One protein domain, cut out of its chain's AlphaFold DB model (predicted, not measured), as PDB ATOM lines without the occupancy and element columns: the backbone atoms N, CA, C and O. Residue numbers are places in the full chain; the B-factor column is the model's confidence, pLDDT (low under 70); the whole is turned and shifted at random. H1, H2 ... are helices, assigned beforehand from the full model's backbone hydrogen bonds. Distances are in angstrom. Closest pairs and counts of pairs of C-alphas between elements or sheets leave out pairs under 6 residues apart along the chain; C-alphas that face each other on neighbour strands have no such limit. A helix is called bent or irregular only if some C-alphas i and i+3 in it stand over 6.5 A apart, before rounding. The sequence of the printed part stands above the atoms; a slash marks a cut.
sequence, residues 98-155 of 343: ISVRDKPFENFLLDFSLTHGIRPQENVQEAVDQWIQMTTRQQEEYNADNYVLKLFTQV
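What this domain is: This is residues 98 to 155 of the 343 residues of the protein "uncharacterized protein LOC108067083" of Drosophila takahashii (UniProt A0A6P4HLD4). The longest helix, H2, makes one arm of a wide U, with short H3 at the turn and H4 as the other arm; H1 lies inside and packs on H2. The printed part has 58 residues with four named helices, in chain order H1 to H4, and no named strand: all helix. It is compact, with a radius of gyration of the C-alphas of 11.1 A, and spans 29 by 24 by 17 A.

How they stand to each other: H2, residues 120 to 133, touches H1, residues 104 to 116, at a steep tilt of 59 degrees, opposite ways; the closest C-alphas, of Pro 120 and Ser 113, are 6.6 A apart. With residues 104 to 105 alone, H1 only just touches H3, residues 136 to 140, with 3 pairs of C-alphas within 8 A; the closest, of Pro 104 and Gln 139, are 6.8 A apart. H1, with residues 104 to 107 alone, and H4, residues 144 to 154, only just touch, only at their ends, with 3 such pairs; the closest C-alphas, of Pro 104 and Ala 144, are 6.5 A apart. H2 and H4 are apart. Every O i to N i+4 pair is within hydrogen-bond range in H1, H3 and H4, and 8 of 10 in H2.

Where its parts are: H2 is 19.3 A long and irregular, C-alphas 122 and 125 being 7.1 A apart. H1, 18.3 A, begins at C-alpha 104 (8.162, -80.718, -90.108). H3 measures 6.2 A; H4, 15.1 A, ends at C-alpha 154 (3.391, -75.701, -106.358).

The domain as a whole: The printed part has no cut, and its three links are tight. Residues 118 to 122 have pLDDT under 70.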
ATOM      1  N   ILE A  98      13.028 -84.910-104.270       77.62
ATOM      2  CA  ILE A  98      12.372 -84.354-103.082       77.62
ATOM      3  C   ILE A  98      11.689 -85.514-102.352       77.62
ATOM      4  O   ILE A  98      10.693 -86.048-102.835       77.62
ATOM      5  N   SER A  99      12.247 -85.924-101.214       87.62
ATOM      6  CA  SER A  99      11.601 -86.870-100.301       87.62
ATOM      7  C   SER A  99      10.959 -86.091 -99.165       87.62
ATOM      8  O   SER A  99      11.653 -85.345 -98.475       87.62
ATOM      9  N   VAL A 100       9.657 -86.281 -98.955       91.62
ATOM     10  CA  VAL A 100       8.971 -85.740 -97.776       91.62
ATOM     11  C   VAL A 100       9.418 -86.516 -96.543       91.62
ATOM     12  O   VAL A 100       9.543 -87.741 -96.591       91.62
ATOM     13  N   ARG A 101       9.716 -85.790 -95.467       91.62
ATOM     14  CA  ARG A 101      10.150 -86.334 -94.179       91.62
ATOM     15  C   ARG A 101       9.022 -86.203 -93.159       91.62
ATOM     16  O   ARG A 101       8.195 -85.297 -93.253       91.62
ATOM     17  N   ASP A 102       9.017 -87.080 -92.159       94.19
ATOM     18  CA  ASP A 102       7.994 -87.065 -91.105       94.19
ATOM     19  C   ASP A 102       8.138 -85.855 -90.172       94.19
ATOM     20  O   ASP A 102       7.156 -85.385 -89.598       94.19
ATOM     21  N   LYS A 103       9.358 -85.312 -90.034       95.00
ATOM     22  CA  LYS A 103       9.616 -84.151 -89.180       95.00
ATOM     23  C   LYS A 103       9.364 -82.844 -89.937       95.00
ATOM     24  O   LYS A 103       9.995 -82.612 -90.970       95.00
ATOM     25  N   PRO A 104       8.545 -81.929 -89.392       95.81
ATOM     26  CA  PRO A 104       8.162 -80.718 -90.108       95.81
ATOM     27  C   PRO A 104       9.338 -79.759 -90.346       95.81
ATOM     28  O   PRO A 104       9.437 -79.155 -91.412       95.81
ATOM     29  N   PHE A 105      10.294 -79.694 -89.417       95.50
ATOM     30  CA  PHE A 105      11.498 -78.878 -89.586       95.50
ATOM     31  C   PHE A 105      12.366 -79.325 -90.777       95.50
ATOM     32  O   PHE A 105      12.920 -78.488 -91.482       95.50
ATOM     33  N   GLU A 106      12.457 -80.632 -91.052       93.25
ATOM     34  CA  GLU A 106      13.236 -81.151 -92.187       93.25
ATOM     35  C   GLU A 106      12.603 -80.741 -93.530       93.25
ATOM     36  O   GLU A 106      13.313 -80.345 -94.457       93.25
ATOM     37  N   ASN A 107      11.267 -80.748 -93.617       95.12
ATOM     38  CA  ASN A 107      10.524 -80.263 -94.785       95.12
ATOM     39  C   ASN A 107      10.672 -78.745 -94.979       95.12
ATOM     40  O   ASN A 107      10.806 -78.265 -96.104       95.12
ATOM     41  N   PHE A 108      10.693 -77.977 -93.889       95.69
ATOM     42  CA  PHE A 108      11.003 -76.550 -93.944       95.69
ATOM     43  C   PHE A 108      12.428 -76.290 -94.433       95.69
ATOM     44  O   PHE A 108      12.632 -75.432 -95.291       95.69
ATOM     45  N   LEU A 109      13.406 -77.061 -93.953       93.06
ATOM     46  CA  LEU A 109      14.802 -76.918 -94.356       93.06
ATOM     47  C   LEU A 109      14.996 -77.172 -95.862       93.06
ATOM     48  O   LEU A 109      15.822 -76.506 -96.491       93.06
ATOM     49  N   LEU A 110      14.211 -78.081 -96.456       90.75
ATOM     50  CA  LEU A 110      14.170 -78.297 -97.909       90.75
ATOM     51  C   LEU A 110      13.736 -77.028 -98.660       90.75
ATOM     52  O   LEU A 110      14.452 -76.572 -99.557       90.75
ATOM     53  N   ASP A 111      12.611 -76.424 -98.270       92.62
ATOM     54  CA  ASP A 111      12.097 -75.181 -98.872       92.62
ATOM     55  C   ASP A 111      13.046 -73.992 -98.647       92.62
ATOM     56  O   ASP A 111      13.282 -73.175 -99.548       92.62
ATOM     57  N   PHE A 112      13.632 -73.899 -97.454       93.12
ATOM     58  CA  PHE A 112      14.594 -72.859 -97.109       93.12
ATOM     59  C   PHE A 112      15.863 -72.970 -97.967       93.12
ATOM     60  O   PHE A 112      16.322 -71.983 -98.545       93.12
ATOM     61  N   SER A 113      16.381 -74.187 -98.152       88.81
ATOM     62  CA  SER A 113      17.546 -74.453 -99.008       88.81
ATOM     63  C   SER A 113      17.267 -74.147-100.483       88.81
ATOM     64  O   SER A 113      18.135 -73.638-101.195       88.81
ATOM     65  N   LEU A 114      16.044 -74.408-100.956       87.19
ATOM     66  CA  LEU A 114      15.616 -74.070-102.318       87.19
ATOM     67  C   LEU A 114      15.597 -72.553-102.567       87.19
ATOM     68  O   LEU A 114      15.910 -72.110-103.674       87.19
ATOM     69  N   THR A 115      15.242 -71.761-101.555       89.50
ATOM     70  CA  THR A 115      15.103 -70.300-101.663       89.50
ATOM     71  C   THR A 115      16.414 -69.550-101.426       89.50
ATOM     72  O   THR A 115      16.706 -68.604-102.159       89.50
ATOM     73  N   HIS A 116      17.231 -69.997-100.470       86.50
ATOM     74  CA  HIS A 116      18.467 -69.319-100.052       86.50
ATOM     75  C   HIS A 116      19.736 -69.917-100.690       86.50
ATOM     76  O   HIS A 116      20.819 -69.338-100.599       86.50
ATOM     77  N   GLY A 117      19.611 -71.033-101.416       81.00
ATOM     78  CA  GLY A 117      20.684 -71.634-102.205       81.00
ATOM     79  C   GLY A 117      21.465 -72.750-101.496       81.00
ATOM     80  O   GLY A 117      21.261 -73.077-100.333       81.00
ATOM     81  N   ILE A 118      22.390 -73.357-102.247       69.19
ATOM     82  CA  ILE A 118      23.035 -74.654-101.957       69.19
ATOM     83  C   ILE A 118      24.212 -74.538-100.967       69.19
ATOM     84  O   ILE A 118      25.184 -75.282-101.078       69.19
ATOM     85  N   ARG A 119      24.206 -73.584-100.033       69.31
ATOM     86  CA  ARG A 119      25.205 -73.548 -98.948       69.31
ATOM     87  C   ARG A 119      24.505 -73.830 -97.624       69.31
ATOM     88  O   ARG A 119      24.180 -72.895 -96.906       69.31
ATOM     89  N   PRO A 120      24.264 -75.112 -97.294       57.19
ATOM     90  CA  PRO A 120      23.448 -75.478 -96.144       57.19
ATOM     91  C   PRO A 120      24.096 -75.023 -94.838       57.19
ATOM     92  O   PRO A 120      23.404 -74.528 -93.966       57.19
ATOM     93  N   GLN A 121      25.426 -75.128 -94.723       64.69
ATOM     94  CA  GLN A 121      26.140 -74.911 -93.458       64.69
ATOM     95  C   GLN A 121      26.029 -73.491 -92.898       64.69
ATOM     96  O   GLN A 121      25.893 -73.340 -91.690       64.69
ATOM     97  N   GLU A 122      26.067 -72.466 -93.748       69.06
ATOM     98  CA  GLU A 122      25.940 -71.066 -93.309       69.06
ATOM     99  C   GLU A 122      24.472 -70.701 -93.012       69.06
ATOM    100  O   GLU A 122      24.197 -69.763 -92.273       69.06
ATOM    101  N   ASN A 123      23.536 -71.509 -93.518       82.00
ATOM    102  CA  ASN A 123      22.111 -71.211 -93.571       82.00
ATOM    103  C   ASN A 123      21.281 -71.975 -92.530       82.00
ATOM    104  O   ASN A 123      20.128 -71.617 -92.303       82.00
ATOM    105  N   VAL A 124      21.820 -73.022 -91.883       88.31
ATOM    106  CA  VAL A 124      21.015 -73.798 -90.921       88.31
ATOM    107  C   VAL A 124      20.668 -72.972 -89.686       88.31
ATOM    108  O   VAL A 124      19.549 -73.079 -89.198       88.31
ATOM    109  N   GLN A 125      21.580 -72.130 -89.193       88.81
ATOM    110  CA  GLN A 125      21.286 -71.307 -88.018       88.81
ATOM    111  C   GLN A 125      20.186 -70.282 -88.318       88.81
ATOM    112  O   GLN A 125      19.241 -70.172 -87.547       88.81
ATOM    113  N   GLU A 126      20.251 -69.615 -89.474       92.56
ATOM    114  CA  GLU A 126      19.198 -68.698 -89.929       92.56
ATOM    115  C   GLU A 126      17.858 -69.427 -90.113       92.56
ATOM    116  O   GLU A 126      16.814 -68.920 -89.707       92.56
ATOM    117  N   ALA A 127      17.881 -70.655 -90.642       93.38
ATOM    118  CA  ALA A 127      16.692 -71.491 -90.757       93.38
ATOM    119  C   ALA A 127      16.104 -71.859 -89.382       93.38
ATOM    120  O   ALA A 127      14.889 -71.827 -89.210       93.38
ATOM    121  N   VAL A 128      16.941 -72.187 -88.392       94.62
ATOM    122  CA  VAL A 128      16.496 -72.454 -87.013       94.62
ATOM    123  C   VAL A 128      15.877 -71.200 -86.402       94.62
ATOM    124  O   VAL A 128      14.782 -71.271 -85.846       94.62
ATOM    125  N   ASP A 129      16.533 -70.051 -86.547       94.31
ATOM    126  CA  ASP A 129      16.047 -68.783 -86.006       94.31
ATOM    127  C   ASP A 129      14.710 -68.391 -86.653       94.31
ATOM    128  O   ASP A 129      13.776 -67.986 -85.957       94.31
ATOM    129  N   GLN A 130      14.571 -68.582 -87.970       96.00
ATOM    130  CA  GLN A 130      13.316 -68.351 -88.678       96.00
ATOM    131  C   GLN A 130      12.235 -69.347 -88.252       96.00
ATOM    132  O   GLN A 130      11.100 -68.941 -88.021       96.00
ATOM    133  N   TRP A 131      12.571 -70.628 -88.092       96.12
ATOM    134  CA  TRP A 131      11.632 -71.654 -87.640       96.12
ATOM    135  C   TRP A 131      11.068 -71.352 -86.249       96.12
ATOM    136  O   TRP A 131       9.866 -71.497 -86.027       96.12
ATOM    137  N   ILE A 132      11.913 -70.877 -85.328       96.06
ATOM    138  CA  ILE A 132      11.503 -70.454 -83.980       96.06
ATOM    139  C   ILE A 132      10.578 -69.230 -84.040       96.06
ATOM    140  O   ILE A 132       9.661 -69.116 -83.231       96.06
ATOM    141  N   GLN A 133      10.787 -68.328 -85.003       96.75
ATOM    142  CA  GLN A 133       9.923 -67.162 -85.214       96.75
ATOM    143  C   GLN A 133       8.582 -67.507 -85.882       96.75
ATOM    144  O   GLN A 133       7.651 -66.701 -85.832       96.75
ATOM    145  N   MET A 134       8.458 -68.677 -86.516       97.19
ATOM    146  CA  MET A 134       7.212 -69.096 -87.156       97.19
ATOM    147  C   MET A 134       6.151 -69.461 -86.125       97.19
ATOM    148  O   MET A 134       6.405 -70.106 -85.110       97.19
ATOM    149  N   THR A 135       4.911 -69.086 -86.428       98.00
ATOM    150  CA  THR A 135       3.760 -69.504 -85.620       98.00
ATOM    151  C   THR A 135       3.538 -71.012 -85.738       98.00
ATOM    152  O   THR A 135       3.821 -71.606 -86.779       98.00
ATOM    153  N   THR A 136       2.959 -71.639 -84.711       96.88
ATOM    154  CA  THR A 136       2.623 -73.076 -84.724       96.88
ATOM    155  C   THR A 136       1.776 -73.459 -85.939       96.88
ATOM    156  O   THR A 136       2.053 -74.456 -86.595       96.88
ATOM    157  N   ARG A 137       0.825 -72.601 -86.327       96.06
ATOM    158  CA  ARG A 137       0.004 -72.780 -87.535       96.06
ATOM    159  C   ARG A 137       0.832 -72.825 -88.824       96.06
ATOM    160  O   ARG A 137       0.505 -73.580 -89.729       96.06
ATOM    161  N   GLN A 138       1.890 -72.023 -88.927       96.50
ATOM    162  CA  GLN A 138       2.788 -72.072 -90.083       96.50
ATOM    163  C   GLN A 138       3.691 -73.306 -90.041       96.50
ATOM    164  O   GLN A 138       3.966 -73.885 -91.084       96.50
ATOM    165  N   GLN A 139       4.140 -73.727 -88.856       97.06
ATOM    166  CA  GLN A 139       4.915 -74.961 -88.700       97.06
ATOM    167  C   GLN A 139       4.087 -76.197 -89.091       97.06
ATOM    168  O   GLN A 139       4.612 -77.109 -89.731       97.06
ATOM    169  N   GLU A 140       2.781 -76.200 -88.801       96.44
ATOM    170  CA  GLU A 140       1.845 -77.250 -89.224       96.44
ATOM    171  C   GLU A 140       1.742 -77.392 -90.748       96.44
ATOM    172  O   GLU A 140       1.490 -78.497 -91.229       96.44
ATOM    173  N   GLU A 141       1.977 -76.336 -91.534       95.88
ATOM    174  CA  GLU A 141       2.020 -76.433 -93.005       95.88
ATOM    175  C   GLU A 141       3.165 -77.329 -93.501       95.88
ATOM    176  O   GLU A 141       3.099 -77.856 -94.612       95.88
ATOM    177  N   TYR A 142       4.199 -77.522 -92.676       97.06
ATOM    178  CA  TYR A 142       5.344 -78.379 -92.975       97.06
ATOM    179  C   TYR A 142       5.228 -79.777 -92.376       97.06
ATOM    180  O   TYR A 142       6.098 -80.613 -92.631       97.06
ATOM    181  N   ASN A 143       4.151 -80.082 -91.640       96.81
ATOM    182  CA  ASN A 143       3.810 -81.478 -91.372       96.81
ATOM    183  C   ASN A 143       3.720 -82.214 -92.700       96.81
ATOM    184  O   ASN A 143       3.236 -81.641 -93.676       96.81
ATOM    185  N   ALA A 144       4.155 -83.472 -92.730       94.31
ATOM    186  CA  ALA A 144       4.243 -84.234 -93.968       94.31
ATOM    187  C   ALA A 144       2.956 -84.108 -94.814       94.31
ATOM    188  O   ALA A 144       3.047 -83.943 -96.032       94.31
ATOM    189  N   ASP A 145       1.768 -84.116 -94.167       93.38
ATOM    190  CA  ASP A 145       0.462 -84.216 -94.865       93.38
ATOM    191  C   ASP A 145       0.225 -82.954 -95.660       93.38
ATOM    192  O   ASP A 145      -0.023 -82.976 -96.869       93.38
ATOM    193  N   ASN A 146       0.413 -81.843 -94.969       95.88
ATOM    194  CA  ASN A 146       0.263 -80.518 -95.516       95.88
ATOM    195  C   ASN A 146       1.399 -80.192 -96.485       95.88
ATOM    196  O   ASN A 146       1.158 -79.537 -97.496       95.88
ATOM    197  N   TYR A 147       2.606 -80.707 -96.250       95.31
ATOM    198  CA  TYR A 147       3.753 -80.469 -97.114       95.31
ATOM    199  C   TYR A 147       3.615 -81.181 -98.463       95.31
ATOM    200  O   TYR A 147       3.881 -80.577 -99.501       95.31
ATOM    201  N   VAL A 148       3.105 -82.418 -98.494       92.81
ATOM    202  CA  VAL A 148       2.753 -83.090 -99.755       92.81
ATOM    203  C   VAL A 148       1.707 -82.284-100.519       92.81
ATOM    204  O   VAL A 148       1.891 -82.017-101.707       92.81
ATOM    205  N   LEU A 149       0.643 -81.840 -99.844       90.75
ATOM    206  CA  LEU A 149      -0.378 -80.969-100.435       90.75
ATOM    207  C   LEU A 149       0.242 -79.676-100.992       90.75
ATOM    208  O   LEU A 149      -0.026 -79.307-102.136       90.75
ATOM    209  N   LYS A 150       1.136 -79.030-100.236       92.50
ATOM    210  CA  LYS A 150       1.872 -77.830-100.647       92.50
ATOM    211  C   LYS A 150       2.709 -78.086-101.901       92.50
ATOM    212  O   LYS A 150       2.590 -77.330-102.866       92.50
ATOM    213  N   LEU A 151       3.487 -79.168-101.943       89.31
ATOM    214  CA  LEU A 151       4.278 -79.553-103.116       89.31
ATOM    215  C   LEU A 151       3.387 -79.796-104.336       89.31
ATOM    216  O   LEU A 151       3.672 -79.268-105.413       89.31
ATOM    217  N   PHE A 152       2.267 -80.508-104.167       85.38
ATOM    218  CA  PHE A 152       1.292 -80.677-105.243       85.38
ATOM    219  C   PHE A 152       0.794 -79.325-105.744       85.38
ATOM    220  O   PHE A 152       0.829 -79.110-106.951       85.38
ATOM    221  N   THR A 153       0.430 -78.391-104.855       85.38
ATOM    222  CA  THR A 153      -0.050 -77.049-105.242       85.38
ATOM    223  C   THR A 153       1.007 -76.172-105.927       85.38
ATOM    224  O   THR A 153       0.650 -75.276-106.697       85.38
ATOM    225  N   GLN A 154       2.298 -76.430-105.708       83.31
ATOM    226  CA  GLN A 154       3.391 -75.701-106.358       83.31
ATOM    227  C   GLN A 154       3.751 -76.255-107.740       83.31
ATOM    228  O   GLN A 154       4.203 -75.502-108.608       83.31
ATOM    229  N   VAL A 155       3.544 -77.552-107.987       79.12
ATOM    230  CA  VAL A 155       3.807 -78.147-109.301       79.12
ATOM    231  C   VAL A 155       2.806 -77.578-110.309       79.12
ATOM    232  O   VAL A 155       1.616 -77.886-110.284       79.12
TER     233      VAL A 155